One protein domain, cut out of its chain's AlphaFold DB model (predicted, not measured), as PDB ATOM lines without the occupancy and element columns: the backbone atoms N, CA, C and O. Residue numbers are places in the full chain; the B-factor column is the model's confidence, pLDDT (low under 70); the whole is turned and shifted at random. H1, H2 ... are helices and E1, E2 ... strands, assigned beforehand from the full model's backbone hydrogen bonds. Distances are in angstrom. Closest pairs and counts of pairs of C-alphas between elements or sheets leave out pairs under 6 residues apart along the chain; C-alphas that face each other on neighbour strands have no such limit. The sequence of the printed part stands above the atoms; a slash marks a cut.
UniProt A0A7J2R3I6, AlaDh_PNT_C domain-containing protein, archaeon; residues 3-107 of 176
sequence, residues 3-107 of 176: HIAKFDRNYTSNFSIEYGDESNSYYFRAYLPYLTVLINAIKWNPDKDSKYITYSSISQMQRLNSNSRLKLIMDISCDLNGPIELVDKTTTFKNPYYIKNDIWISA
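What this domain is: This is residues 3 to 107 of the 176 residues of the protein "AlaDh_PNT_C domain-containing protein" of archaeon (UniProt A0A7J2R3I6). A small, twisted sheet of four strands, E3, E4, E6 and E5, makes a wall; a hairpin of E1 and E2 lies beyond its E3 edge, and two short helices, H1 and H2, stand off to one side of it. The printed part has 105 residues, with E1, E2, H1, E3, H2, E4, E5 and E6 along the chain, mixed helices and strands; under half of the residues are in named elements. The larger sheet, in the order E3, E4, E6, E5, is mixed. The whole is compact, with a radius of gyration of the C-alphas of 13.4 A and spans of 33 by 33 by 27 A.

How they stand to each other: E1, residues 3 to 8, and E2, residues 11 to 17, form an antiparallel hairpin at 162 degrees, with N 4 and O 15 at 2.9 A. E1 is near E3, residues 37 to 40. H1, residues 22 to 29, and H2, residues 55 to 64, are close but not clearly touching; their closest C-alphas, Arg 29 and Ser 57, are 6.8 A apart. They run the same way at a steep tilt of 45 degrees, and neither is on the larger sheet. In both, every O i to N i+4 pair is within hydrogen-bond range. E3 is parallel to E4, residues 72 to 75, with N 38 and O 72 at 2.8 A. The unit E3, H2, E4, two parallel neighbour strands with a helix between, has a right-handed crossover. E4 is parallel to E6, residues 103 to 106, with N 73 and O 104 at 2.8 A. E5, residues 98 to 100, and E6 form an antiparallel hairpin, with N 105 and O 98 at 2.8 A.

Where its parts are: E1 begins at C-alpha 3 (263.422, 430.687, 376.205) and is 15.8 A long; E2 is 19.1 A. H1 is 10.6 A and H2 is 14.3 A long. E6 ends at C-alpha 106 (257.054, 416.981, 387.356).

The domain as a whole: The two C-alphas farthest apart, of Asn 10 and Asp 47, are 40.6 A apart. The printed part has no cut. The links E3 to H2 and E4 to E5 are long. In this predicted model, pLDDT is under 70 at residues 3 to 20.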
ATOM      1  N   HIS A   3     264.202 429.498 375.885       54.16
ATOM      2  CA  HIS A   3     263.422 430.687 376.205       54.16
ATOM      3  C   HIS A   3     263.195 430.747 377.715       54.16
ATOM      4  O   HIS A   3     262.529 429.882 378.281       54.16
ATOM      5  N   ILE A   4     263.752 431.766 378.370       59.38
ATOM      6  CA  ILE A   4     263.538 432.010 379.795       59.38
ATOM      7  C   ILE A   4     262.526 433.145 379.912       59.38
ATOM      8  O   ILE A   4     262.812 434.298 379.586       59.38
ATOM      9  N   ALA A   5     261.332 432.798 380.383       54.19
ATOM     10  CA  ALA A   5     260.302 433.758 380.736       54.19
ATOM     11  C   ALA A   5     260.342 433.984 382.249       54.19
ATOM     12  O   ALA A   5     260.063 433.077 383.037       54.19
ATOM     13  N   LYS A   6     260.700 435.200 382.669       54.34
ATOM     14  CA  LYS A   6     260.519 435.618 384.060       54.34
ATOM     15  C   LYS A   6     259.122 436.211 384.194       54.34
ATOM     16  O   LYS A   6     258.844 437.254 383.609       54.34
ATOM     17  N   PHE A   7     258.276 435.564 384.989       52.28
ATOM     18  CA  PHE A   7     256.970 436.092 385.372       52.28
ATOM     19  C   PHE A   7     257.093 436.808 386.721       52.28
ATOM     20  O   PHE A   7     257.264 436.166 387.757       52.28
ATOM     21  N   ASP A   8     257.034 438.139 386.706       51.62
ATOM     22  CA  ASP A   8     256.820 438.969 387.894       51.62
ATOM     23  C   ASP A   8     255.439 439.639 387.786       51.62
ATOM     24  O   ASP A   8     254.969 439.890 386.676       51.62
ATOM     25  N   ARG A   9     254.785 439.957 388.914       48.53
ATOM     26  CA  ARG A   9     253.419 440.529 388.957       48.53
ATOM     27  C   ARG A   9     253.249 441.779 388.082       48.53
ATOM     28  O   ARG A   9     252.127 442.076 387.692       48.53
ATOM     29  N   ASN A  10     254.343 442.478 387.777       45.22
ATOM     30  CA  ASN A  10     254.353 443.746 387.049       45.22
ATOM     31  C   ASN A  10     255.225 443.738 385.777       45.22
ATOM     32  O   ASN A  10     255.327 444.775 385.123       45.22
ATOM     33  N   TYR A  11     255.903 442.632 385.437       42.28
ATOM     34  CA  TYR A  11     256.825 442.610 384.296       42.28
ATOM     35  C   TYR A  11     257.063 441.196 383.757       42.28
ATOM     36  O   TYR A  11     257.432 440.289 384.508       42.28
ATOM     37  N   THR A  12     256.943 441.042 382.438       50.84
ATOM     38  CA  THR A  12     257.395 439.852 381.711       50.84
ATOM     39  C   THR A  12     258.649 440.232 380.936       50.84
ATOM     40  O   THR A  12     258.576 440.942 379.936       50.84
ATOM     41  N   SER A  13     259.819 439.794 381.401       56.84
ATOM     42  CA  SER A  13     261.051 439.884 380.612       56.84
ATOM     43  C   SER A  13     261.309 438.531 379.959       56.84
ATOM     44  O   SER A  13     261.482 437.535 380.669       56.84
ATOM     45  N   ASN A  14     261.354 438.512 378.628       58.88
ATOM     46  CA  ASN A  14     261.710 437.337 377.844       58.88
ATOM     47  C   ASN A  14     263.128 437.515 377.324       58.88
ATOM     48  O   ASN A  14     263.425 438.513 376.669       58.88
ATOM     49  N   PHE A  15     263.986 436.537 377.571       60.56
ATOM     50  CA  PHE A  15     265.260 436.455 376.877       60.56
ATOM     51  C   PHE A  15     265.509 435.022 376.429       60.56
ATOM     52  O   PHE A  15     264.958 434.066 376.982       60.56
ATOM     53  N   SER A  16     266.299 434.892 375.371       59.53
ATOM     54  CA  SER A  16     266.616 433.602 374.775       59.53
ATOM     55  C   SER A  16     268.108 433.365 374.923       59.53
ATOM     56  O   SER A  16     268.900 434.218 374.533       59.53
ATOM     57  N   ILE A  17     268.486 432.222 375.485       63.19
ATOM     58  CA  ILE A  17     269.872 431.749 375.480       63.19
ATOM     59  C   ILE A  17     269.963 430.679 374.396       63.19
ATOM     60  O   ILE A  17     269.085 429.822 374.291       63.19
ATOM     61  N   GLU A  18     270.980 430.711 373.547       63.16
ATOM     62  CA  GLU A  18     271.254 429.564 372.681       63.16
ATOM     63  C   GLU A  18     271.689 428.369 373.543       63.16
ATOM     64  O   GLU A  18     272.262 428.550 374.607       63.16
ATOM     65  N   TYR A  19     271.332 427.146 373.164       65.31
ATOM     66  CA  TYR A  19     271.657 425.942 373.934       65.31
ATOM     67  C   TYR A  19     272.134 424.865 372.962       65.31
ATOM     68  O   TYR A  19     271.666 424.837 371.824       65.31
ATOM     69  N   GLY A  20     273.050 424.008 373.410       60.69
ATOM     70  CA  GLY A  20     273.588 422.899 372.620       60.69
ATOM     71  C   GLY A  20     274.996 422.487 373.047       60.69
ATOM     72  O   GLY A  20     275.350 421.324 372.942       60.69
ATOM     73  N   ASP A  21     275.784 423.395 373.626       70.31
ATOM     74  CA  ASP A  21     277.128 423.087 374.126       70.31
ATOM     75  C   ASP A  21     277.274 423.311 375.644       70.31
ATOM     76  O   ASP A  21     276.371 423.798 376.343       70.31
ATOM     77  N   GLU A  22     278.424 422.905 376.178       71.94
ATOM     78  CA  GLU A  22     278.737 423.017 377.604       71.94
ATOM     79  C   GLU A  22     278.838 424.481 378.066       71.94
ATOM     80  O   GLU A  22     278.405 424.814 379.171       71.94
ATOM     81  N   SER A  23     279.330 425.376 377.203       70.19
ATOM     82  CA  SER A  23     279.454 426.813 377.483       70.19
ATOM     83  C   SER A  23     278.084 427.450 377.739       70.19
ATOM     84  O   SER A  23     277.845 428.071 378.775       70.19
ATOM     85  N   ASN A  24     277.126 427.203 376.850       71.50
ATOM     86  CA  ASN A  24     275.754 427.681 376.990       71.50
ATOM     87  C   ASN A  24     275.039 427.061 378.196       71.50
ATOM     88  O   ASN A  24     274.306 427.742 378.920       71.50
ATOM     89  N   SER A  25     275.303 425.780 378.458       75.94
ATOM     90  CA  SER A  25     274.816 425.083 379.652       75.94
ATOM     91  C   SER A  25     275.331 425.728 380.942       75.94
ATOM     92  O   SER A  25     274.586 425.862 381.914       75.94
ATOM     93  N   TYR A  26     276.591 426.171 380.959       77.88
ATOM     94  CA  TYR A  26     277.176 426.901 382.079       77.88
ATOM     95  C   TYR A  26     276.488 428.255 382.303       77.88
ATOM     96  O   TYR A  26     276.075 428.544 383.428       77.88
ATOM     97  N   TYR A  27     276.283 429.049 381.244       78.25
ATOM     98  CA  TYR A  27     275.577 430.332 381.354       78.25
ATOM     99  C   TYR A  27     274.144 430.167 381.852       78.25
ATOM    100  O   TYR A  27     273.688 430.951 382.682       78.25
ATOM    101  N   PHE A  28     273.444 429.121 381.410       82.44
ATOM    102  CA  PHE A  28     272.114 428.814 381.923       82.44
ATOM    103  C   PHE A  28     272.111 428.584 383.443       82.44
ATOM    104  O   PHE A  28     271.252 429.115 384.151       82.44
ATOM    105  N   ARG A  29     273.091 427.841 383.973       85.62
ATOM    106  CA  ARG A  29     273.165 427.507 385.407       85.62
ATOM    107  C   ARG A  29     273.285 428.740 386.302       85.62
ATOM    108  O   ARG A  29     272.794 428.711 387.430       85.62
ATOM    109  N   ALA A  30     273.858 429.834 385.797       83.19
ATOM    110  CA  ALA A  30     273.928 431.106 386.516       83.19
ATOM    111  C   ALA A  30     272.541 431.704 386.818       83.19
ATOM    112  O   ALA A  30     272.395 432.464 387.775       83.19
ATOM    113  N   TYR A  31     271.512 431.338 386.046       83.31
ATOM    114  CA  TYR A  31     270.143 431.808 386.256       83.31
ATOM    115  C   TYR A  31     269.353 430.968 387.261       83.31
ATOM    116  O   TYR A  31     268.409 431.491 387.855       83.31
ATOM    117  N   LEU A  32     269.741 429.708 387.508       86.25
ATOM    118  CA  LEU A  32     269.009 428.787 388.389       86.25
ATOM    119  C   LEU A  32     268.657 429.370 389.775       86.25
ATOM    120  O   LEU A  32     267.505 429.201 390.177       86.25
ATOM    121  N   PRO A  33     269.544 430.107 390.487       85.75
ATOM    122  CA  PRO A  33     269.202 430.691 391.789       85.75
ATOM    123  C   PRO A  33     268.035 431.691 391.755       85.75
ATOM    124  O   PRO A  33     267.403 431.941 392.784       85.75
ATOM    125  N   TYR A  34     267.774 432.299 390.595       83.81
ATOM    126  CA  TYR A  34     266.776 433.357 390.418       83.81
ATOM    127  C   TYR A  34     265.438 432.837 389.886       83.81
ATOM    128  O   TYR A  34     264.437 433.558 389.938       83.81
ATOM    129  N   LEU A  35     265.404 431.604 389.378       85.88
ATOM    130  CA  LEU A  35     264.181 430.968 388.902       85.88
ATOM    131  C   LEU A  35     263.351 430.486 390.089       85.88
ATOM    132  O   LEU A  35     263.888 430.045 391.095       85.88
ATOM    133  N   THR A  36     262.025 430.571 389.972       89.38
ATOM    134  CA  THR A  36     261.104 429.924 390.926       89.38
ATOM    135  C   THR A  36     260.507 428.653 390.337       89.38
ATOM    136  O   THR A  36     260.440 427.620 391.002       89.38
ATOM    137  N   VAL A  37     260.147 428.726 389.058       89.69
ATOM    138  CA  VAL A  37     259.657 427.615 388.251       89.69
ATOM    139  C   VAL A  37     260.519 427.534 386.998       89.69
ATOM    140  O   VAL A  37     260.775 428.557 386.362       89.69
ATOM    141  N   LEU A  38     260.953 426.330 386.649       90.88
ATOM    142  CA  LEU A  38     261.569 426.003 385.373       90.88
ATOM    143  C   LEU A  38     260.639 425.058 384.616       90.88
ATOM    144  O   LEU A  38     260.257 424.023 385.154       90.88
ATOM    145  N   ILE A  39     260.310 425.393 383.372       91.25
ATOM    146  CA  ILE A  39     259.570 424.508 382.472       91.25
ATOM    147  C   ILE A  39     260.497 424.151 381.313       91.25
ATOM    148  O   ILE A  39     260.835 425.022 380.512       91.25
ATOM    149  N   ASN A  40     260.934 422.896 381.238       90.62
ATOM    150  CA  ASN A  40     261.668 422.385 380.090       90.62
ATOM    151  C   ASN A  40     260.694 421.919 379.006       90.62
ATOM    152  O   ASN A  40     259.780 421.148 379.271       90.62
ATOM    153  N   ALA A  41     260.933 422.367 377.780       87.81
ATOM    154  CA  ALA A  41     260.294 421.870 376.564       87.81
ATOM    155  C   ALA A  41     261.312 421.791 375.409       87.81
ATOM    156  O   ALA A  41     260.965 421.948 374.238       87.81
ATOM    157  N   ILE A  42     262.596 421.635 375.744       84.25
ATOM    158  CA  ILE A  42     263.685 421.571 374.776       84.25
ATOM    159  C   ILE A  42     263.785 420.149 374.247       84.25
ATOM    160  O   ILE A  42     263.887 419.197 375.014       84.25
ATOM    161  N   LYS A  43     263.833 420.023 372.921       85.50
ATOM    162  CA  LYS A  43     264.264 418.788 372.275       85.50
ATOM    163  C   LYS A  43     265.760 418.598 372.520       85.50
ATOM    164  O   LYS A  43     266.547 419.429 372.076       85.50
ATOM    165  N   TRP A  44     266.123 417.511 373.188       88.44
ATOM    166  CA  TRP A  44     267.503 417.177 373.519       88.44
ATOM    167  C   TRP A  44     268.030 416.047 372.629       88.44
ATOM    168  O   TRP A  44     267.312 415.093 372.327       88.44
ATOM    169  N   ASN A  45     269.279 416.161 372.183       89.50
ATOM    170  CA  ASN A  45     269.993 415.116 371.466       89.50
ATOM    171  C   ASN A  45     271.189 414.619 372.303       89.50
ATOM    172  O   ASN A  45     272.177 415.346 372.401       89.50
ATOM    173  N   PRO A  46     271.166 413.384 372.834       88.81
ATOM    174  CA  PRO A  46     272.256 412.853 373.658       88.81
ATOM    175  C   PRO A  46     273.621 412.813 372.956       88.81
ATOM    176  O   PRO A  46     274.643 412.873 373.635       88.81
ATOM    177  N   ASP A  47     273.657 412.739 371.621       88.25
ATOM    178  CA  ASP A  47     274.905 412.658 370.850       88.25
ATOM    179  C   ASP A  47     275.579 414.024 370.649       88.25
ATOM    180  O   ASP A  47     276.732 414.092 370.220       88.25
ATOM    181  N   LYS A  48     274.848 415.123 370.879       85.62
ATOM    182  CA  LYS A  48     275.295 416.485 370.540       85.62
ATOM    183  C   LYS A  48     275.190 417.462 371.698       85.62
ATOM    184  O   LYS A  48     276.029 418.350 371.807       85.62
ATOM    185  N   ASP A  49     274.181 417.295 372.542       86.25
ATOM    186  CA  ASP A  49     273.767 418.305 373.499       86.25
ATOM    187  C   ASP A  49     274.202 417.940 374.921       86.25
ATOM    188  O   ASP A  49     273.888 416.877 375.462       86.25
ATOM    189  N   SER A  50     274.884 418.875 375.578       86.88
ATOM    190  CA  SER A  50     275.339 418.710 376.963       86.88
ATOM    191  C   SER A  50     274.204 418.903 377.966       86.88
ATOM    192  O   SER A  50     273.401 419.819 377.823       86.88
ATOM    193  N   LYS A  51     274.155 418.126 379.053       89.50
ATOM    194  CA  LYS A  51     273.158 418.347 380.116       89.50
ATOM    195  C   LYS A  51     273.314 419.736 380.731       89.50
ATOM    196  O   LYS A  51     274.400 420.100 381.190       89.50
ATOM    197  N   TYR A  52     272.235 420.504 380.820       87.94
ATOM    198  CA  TYR A  52     272.303 421.858 381.374       87.94
ATOM    199  C   TYR A  52     271.943 421.928 382.857       87.94
ATOM    200  O   TYR A  52     272.446 422.821 383.537       87.94
ATOM    201  N   ILE A  53     271.202 420.955 383.400       91.38
ATOM    202  CA  ILE A  53     271.043 420.791 384.855       91.38
ATOM    203  C   ILE A  53     271.614 419.450 385.281       91.38
ATOM    204  O   ILE A  53     271.092 418.397 384.934       91.38
ATOM    205  N   THR A  54     272.661 419.512 386.094       92.88
ATOM    206  CA  THR A  54     273.301 418.349 386.716       92.88
ATOM    207  C   THR A  54     273.128 418.363 388.231       92.88
ATOM    208  O   THR A  54     272.922 419.429 388.828       92.88
ATOM    209  N   TYR A  55     273.308 417.215 388.886       93.06
ATOM    210  CA  TYR A  55     273.342 417.153 390.357       93.06
ATOM    211  C   TYR A  55     274.406 418.081 390.955       93.06
ATOM    212  O   TYR A  55     274.169 418.739 391.975       93.06
ATOM    213  N   SER A  56     275.568 418.175 390.301       92.31
ATOM    214  CA  SER A  56     276.651 419.069 390.713       92.31
ATOM    215  C   SER A  56     276.240 420.540 390.624       92.31
ATOM    216  O   SER A  56     276.498 421.290 391.566       92.31
ATOM    217  N   SER A  57     275.536 420.936 389.557       90.81
ATOM    218  CA  SER A  57     275.058 422.311 389.374       90.81
ATOM    219  C   SER A  57     274.013 422.715 390.418       90.81
ATOM    220  O   SER A  57     274.119 423.799 390.989       90.81
ATOM    221  N   ILE A  58     273.067 421.828 390.754       92.94
ATOM    222  CA  ILE A  58     272.069 422.071 391.808       92.94
ATOM    223  C   ILE A  58     272.744 422.181 393.172       92.94
ATOM    224  O   ILE A  58     272.488 423.126 393.915       92.94
ATOM    225  N   SER A  59     273.670 421.271 393.474       91.69
ATOM    226  CA  SER A  59     274.413 421.300 394.735       91.69
ATOM    227  C   SER A  59     275.248 422.577 394.869       91.69
ATOM    228  O   SER A  59     275.295 423.186 395.935       91.69
ATOM    229  N   GLN A  60     275.906 423.010 393.789       90.69
ATOM    230  CA  GLN A  60     276.663 424.260 393.760       90.69
ATOM    231  C   GLN A  60     275.750 425.474 393.961       90.69
ATOM    232  O   GLN A  60     276.057 426.327 394.789       90.69
ATOM    233  N   MET A  61     274.618 425.524 393.255       90.56
ATOM    234  CA  MET A  61     273.614 426.579 393.393       90.56
ATOM    235  C   MET A  61     273.125 426.701 394.844       90.56
ATOM    236  O   MET A  61     273.123 427.798 395.394       90.56
ATOM    237  N   GLN A  62     272.749 425.585 395.474       90.00
ATOM    238  CA  GLN A  62     272.228 425.560 396.846       90.00
ATOM    239  C   GLN A  62     273.278 425.972 397.885       90.00
ATOM    240  O   GLN A  62     272.938 426.628 398.864       90.00
ATOM    241  N   ARG A  63     274.560 425.643 397.661       88.38
ATOM    242  CA  ARG A  63     275.658 426.106 398.527       88.38
ATOM    243  C   ARG A  63     275.907 427.607 398.411       88.38
ATOM    244  O   ARG A  63     276.147 428.258 399.420       88.38
ATOM    245  N   LEU A  64     275.893 428.141 397.190       85.62
ATOM    246  CA  LEU A  64     276.165 429.560 396.937       85.62
ATOM    247  C   LEU A  64     274.983 430.460 397.313       85.62
ATOM    248  O   LEU A  64     275.176 431.641 397.588       85.62
ATOM    249  N   ASN A  65     273.767 429.915 397.321       81.31
ATOM    250  CA  ASN A  65     272.560 430.633 397.691       81.31
ATOM    251  C   ASN A  65     271.623 429.715 398.488       81.31
ATOM    252  O   ASN A  65     270.782 429.014 397.919       81.31
ATOM    253  N   SER A  66     271.752 429.758 399.817       73.00
ATOM    254  CA  SER A  66     270.909 428.994 400.749       73.00
ATOM    255  C   SER A  66     269.419 429.338 400.637       73.00
ATOM    256  O   SER A  66     268.574 428.521 400.992       73.00
ATOM    257  N   ASN A  67     269.090 430.503 400.070       75.62
ATOM    258  CA  ASN A  67     267.729 430.953 399.788       75.62
ATOM    259  C   ASN A  67     267.354 430.781 398.307       75.62
ATOM    260  O   ASN A  67     266.625 431.610 397.753       75.62
ATOM    261  N   SER A  68     267.842 429.721 397.647       81.75
ATOM    262  CA  SER A  68     267.468 429.437 396.259       81.75
ATOM    263  C   SER A  68     265.948 429.433 396.090       81.75
ATOM    264  O   SER A  68     265.196 428.774 396.823       81.75
ATOM    265  N   ARG A  69     265.497 430.202 395.097       86.81
ATOM    266  CA  ARG A  69     264.079 430.366 394.791       86.81
ATOM    267  C   ARG A  69     263.526 429.207 393.977       86.81
ATOM    268  O   ARG A  69     262.308 429.108 393.894       86.81
ATOM    269  N   LEU A  70     264.373 428.346 393.411       91.31
ATOM    270  CA  LEU A  70     263.941 427.268 392.530       91.31
ATOM    271  C   LEU A  70     263.139 426.243 393.332       91.31
ATOM    272  O   LEU A  70     263.691 425.561 394.192       91.31
ATOM    273  N   LYS A  71     261.832 426.164 393.066       92.19
ATOM    274  CA  LYS A  71     260.900 425.267 393.765       92.19
ATOM    275  C   LYS A  71     260.285 424.213 392.866       92.19
ATOM    276  O   LYS A  71     259.915 423.167 393.379       92.19
ATOM    277  N   LEU A  72     260.179 424.462 391.563       94.44
ATOM    278  CA  LEU A  72     259.545 423.540 390.625       94.44
ATOM    279  C   LEU A  72     260.364 423.420 389.342       94.44
ATOM    280  O   LEU A  72     260.721 424.428 388.734       94.44
ATOM    281  N   ILE A  73     260.598 422.184 388.919       95.06
ATOM    282  CA  ILE A  73     261.047 421.819 387.581       95.06
ATOM    283  C   ILE A  73     259.935 420.981 386.952       95.06
ATOM    284  O   ILE A  73     259.591 419.916 387.459       95.06
ATOM    285  N   MET A  74     259.369 421.464 385.853       94.69
ATOM    286  CA  MET A  74     258.437 420.714 385.024       94.69
ATOM    287  C   MET A  74     259.117 420.384 383.702       94.69
ATOM    288  O   MET A  74     259.476 421.290 382.959       94.69
ATOM    289  N   ASP A  75     259.299 419.108 383.409       94.00
ATOM    290  CA  ASP A  75     259.911 418.639 382.178       94.00
ATOM    291  C   ASP A  75     258.858 418.038 381.243       94.00
ATOM    292  O   ASP A  75     258.328 416.956 381.491       94.00
ATOM    293  N   ILE A  76     258.535 418.777 380.181       91.31
ATOM    294  CA  ILE A  76     257.568 418.378 379.155       91.31
ATOM    295  C   ILE A  76     258.194 417.378 378.177       91.31
ATOM    296  O   ILE A  76     257.464 416.547 377.641       91.31
ATOM    297  N   SER A  77     259.511 417.435 377.931       90.25
ATOM    298  CA  SER A  77     260.153 416.464 377.031       90.25
ATOM    299  C   SER A  77     260.239 415.080 377.671       90.25
ATOM    300  O   SER A  77     260.218 414.080 376.958       90.25
ATOM    301  N   CYS A  78     260.239 415.030 379.011       90.88
ATOM    302  CA  CYS A  78     260.209 413.800 379.803       90.88
ATOM    303  C   CYS A  78     261.396 412.861 379.486       90.88
ATOM    304  O   CYS A  78     261.305 411.637 379.616       90.88
ATOM    305  N   ASP A  79     262.533 413.447 379.095       92.38
ATOM    306  CA  ASP A  79     263.773 412.738 378.785       92.38
ATOM    307  C   ASP A  79     264.463 412.282 380.083       92.38
ATOM    308  O   ASP A  79     265.224 413.028 380.709       92.38
ATOM    309  N   LEU A  80     264.206 411.039 380.504       93.50
ATOM    310  CA  LEU A  80     264.776 410.489 381.739       93.50
ATOM    311  C   LEU A  80     266.307 410.513 381.728       93.50
ATOM    312  O   LEU A  80     266.947 409.993 380.815       93.50
ATOM    313  N   ASN A  81     266.897 411.073 382.785       91.69
ATOM    314  CA  ASN A  81     268.337 411.298 382.931       91.69
ATOM    315  C   ASN A  81     268.974 412.078 381.764       91.69
ATOM    316  O   ASN A  81     270.197 412.013 381.584       91.69
ATOM    317  N   GLY A  82     268.162 412.803 380.991       92.06
ATOM    318  CA  GLY A  82     268.588 413.542 379.815       92.06
ATOM    319  C   GLY A  82     269.116 414.936 380.166       92.06
ATOM    320  O   GLY A  82     270.044 415.051 380.970       92.06
ATOM    321  N   PRO A  83     268.554 416.013 379.591       91.44
ATOM    322  CA  PRO A  83     269.080 417.368 379.743       91.44
ATOM    323  C   PRO A  83     269.066 417.892 381.192       91.44
ATOM    324  O   PRO A  83     269.884 418.745 381.560       91.44
ATOM    325  N   ILE A  84     268.138 417.376 382.004       94.31
ATOM    326  CA  ILE A  84     267.971 417.666 383.426       94.31
ATOM    327  C   ILE A  84     268.144 416.360 384.204       94.31
ATOM    328  O   ILE A  84     267.230 415.548 384.292       94.31
ATOM    329  N   GLU A  85     269.303 416.165 384.835       94.81
ATOM    330  CA  GLU A  85     269.631 414.918 385.549       94.81
ATOM    331  C   GLU A  85     268.694 414.585 386.707       94.81
ATOM    332  O   GLU A  85     268.597 413.429 387.115       94.81
ATOM    333  N   LEU A  86     268.035 415.601 387.266       94.88
ATOM    334  CA  LEU A  86     267.092 415.435 388.364       94.88
ATOM    335  C   LEU A  86     265.831 414.671 387.932       94.88
ATOM    336  O   LEU A  86     265.204 414.050 388.790       94.88
ATOM    337  N   VAL A  87     265.484 414.700 386.641       96.38
ATOM    338  CA  VAL A  87     264.354 413.966 386.054       96.38
ATOM    339  C   VAL A  87     264.785 412.519 385.818       96.38
ATOM    340  O   VAL A  87     265.138 412.108 384.720       96.38
ATOM    341  N   ASP A  88     264.822 411.740 386.891       95.31
ATOM    342  CA  ASP A  88     265.255 410.338 386.907       95.31
ATOM    343  C   ASP A  88     264.094 409.335 386.846       95.31
ATOM    344  O   ASP A  88     264.317 408.134 386.684       95.31
ATOM    345  N   LYS A  89     262.852 409.815 386.949       95.31
ATOM    346  CA  LYS A  89     261.631 409.018 386.794       95.31
ATOM    347  C   LYS A  89     260.479 409.859 386.252       95.31
ATOM    348  O   LYS A  89     260.441 411.075 386.437       95.31
ATOM    349  N   THR A  90     259.509 409.190 385.637       95.81
ATOM    350  CA  THR A  90     258.273 409.826 385.181       95.81
ATOM    351  C   THR A  90     257.284 410.012 386.334       95.81
ATOM    352  O   THR A  90     257.350 409.363 387.383       95.81
ATOM    353  N   THR A  91     256.346 410.926 386.131       95.06
ATOM    354  CA  THR A  91     255.214 411.217 387.018       95.06
ATOM    355  C   THR A  91     253.906 410.951 386.281       95.06
ATOM    356  O   THR A  91     253.893 410.708 385.077       95.06
ATOM    357  N   THR A  92     252.786 410.960 386.997       93.00
ATOM    358  CA  THR A  92     251.464 410.670 386.415       93.00
ATOM    359  C   THR A  92     250.453 411.704 386.876       93.00
ATOM    360  O   THR A  92     250.655 412.337 387.902       93.00
ATOM    361  N   PHE A  93     249.300 411.815 386.220       89.75
ATOM    362  CA  PHE A  93     248.233 412.711 386.693       89.75
ATOM    363  C   PHE A  93     247.764 412.417 388.132       89.75
ATOM    364  O   PHE A  93     247.311 413.325 388.820       89.75
ATOM    365  N   LYS A  94     247.898 411.170 388.610       91.62
ATOM    366  CA  LYS A  94     247.582 410.797 390.003       91.62
ATOM    367  C   LYS A  94     248.675 411.216 390.986       91.62
ATOM    368  O   LYS A  94     248.365 411.640 392.090       91.62
ATOM    369  N   ASN A  95     249.936 411.088 390.576       94.38
ATOM    370  CA  ASN A  95     251.119 411.467 391.346       94.38
ATOM    371  C   ASN A  95     251.961 412.434 390.495       94.38
ATOM    372  O   ASN A  95     252.914 411.984 389.847       94.38
ATOM    373  N   PRO A  96     251.569 413.724 390.423       92.75
ATOM    374  CA  PRO A  96     252.053 414.656 389.398       92.75
ATOM    375  C   PRO A  96     253.450 415.208 389.670       92.75
ATOM    376  O   PRO A  96     254.038 415.831 388.796       92.75
ATOM    377  N   TYR A  97     253.996 414.985 390.863       96.25
ATOM    378  CA  TYR A  97     255.357 415.378 391.180       96.25
ATOM    379  C   TYR A  97     255.991 414.455 392.219       96.25
ATOM    380  O   TYR A  97     255.317 413.706 392.929       96.25
ATOM    381  N   TYR A  98     257.307 414.555 392.335       97.25
ATOM    382  CA  TYR A  98     258.076 414.090 393.482       97.25
ATOM    383  C   TYR A  98     259.043 415.185 393.925       97.25
ATOM    384  O   TYR A  98     259.286 416.136 393.190       97.25
ATOM    385  N   ILE A  99     259.580 415.077 395.138       96.50
ATOM    386  CA  ILE A  99     260.512 416.071 395.679       96.50
ATOM    387  C   ILE A  99     261.924 415.493 395.657       96.50
ATOM    388  O   ILE A  99     262.141 414.360 396.093       96.50
ATOM    389  N   LYS A 100     262.883 416.280 395.166       94.62
ATOM    390  CA  LYS A 100     264.314 415.966 395.186       94.62
ATOM    391  C   LYS A 100     265.112 417.248 395.386       94.62
ATOM    392  O   LYS A 100     264.834 418.236 394.719       94.62
ATOM    393  N   ASN A 101     266.085 417.248 396.301       92.00
ATOM    394  CA  ASN A 101     266.865 418.447 396.643       92.00
ATOM    395  C   ASN A 101     265.973 419.668 396.956       92.00
ATOM    396  O   ASN A 101     266.258 420.764 396.487       92.00
ATOM    397  N   ASP A 102     264.868 419.474 397.683       92.00
ATOM    398  CA  ASP A 102     263.867 420.515 397.994       92.00
ATOM    399  C   ASP A 102     263.202 421.180 396.769       92.00
ATOM    400  O   ASP A 102     262.571 422.233 396.881       92.00
ATOM    401  N   ILE A 103     263.311 420.545 395.600       94.25
ATOM    402  CA  ILE A 103     262.706 420.961 394.337       94.25
ATOM    403  C   ILE A 103     261.627 419.944 393.966       94.25
ATOM    404  O   ILE A 103     261.844 418.731 394.010       94.25
ATOM    405  N   TRP A 104     260.448 420.433 393.604       97.00
ATOM    406  CA  TRP A 104     259.364 419.621 393.073       97.00
ATOM    407  C   TRP A 104     259.664 419.332 391.607       97.00
ATOM    408  O   TRP A 104     259.988 420.244 390.849       97.00
ATOM    409  N   ILE A 105     259.576 418.073 391.207       97.31
ATOM    410  CA  ILE A 105     259.877 417.619 389.853       97.31
ATOM    411  C   ILE A 105     258.626 416.975 389.279       97.31
ATOM    412  O   ILE A 105     258.105 416.022 389.856       97.31
ATOM    413  N   SER A 106     258.170 417.498 388.145       96.31
ATOM    414  CA  SER A 106     257.054 416.981 387.356       96.31
ATOM    415  C   SER A 106     257.565 416.607 385.972       96.31
ATOM    416  O   SER A 106     258.118 417.449 385.278       96.31
ATOM    417  N   ALA A 107     257.349 415.370 385.554       95.88
ATOM    418  CA  ALA A 107     257.691 414.859 384.228       95.88
ATOM    419  C   ALA A 107     256.587 413.887 383.804       95.88
ATOM    420  O   ALA A 107     256.695 412.674 383.996       95.88
TER     421      ALA A 107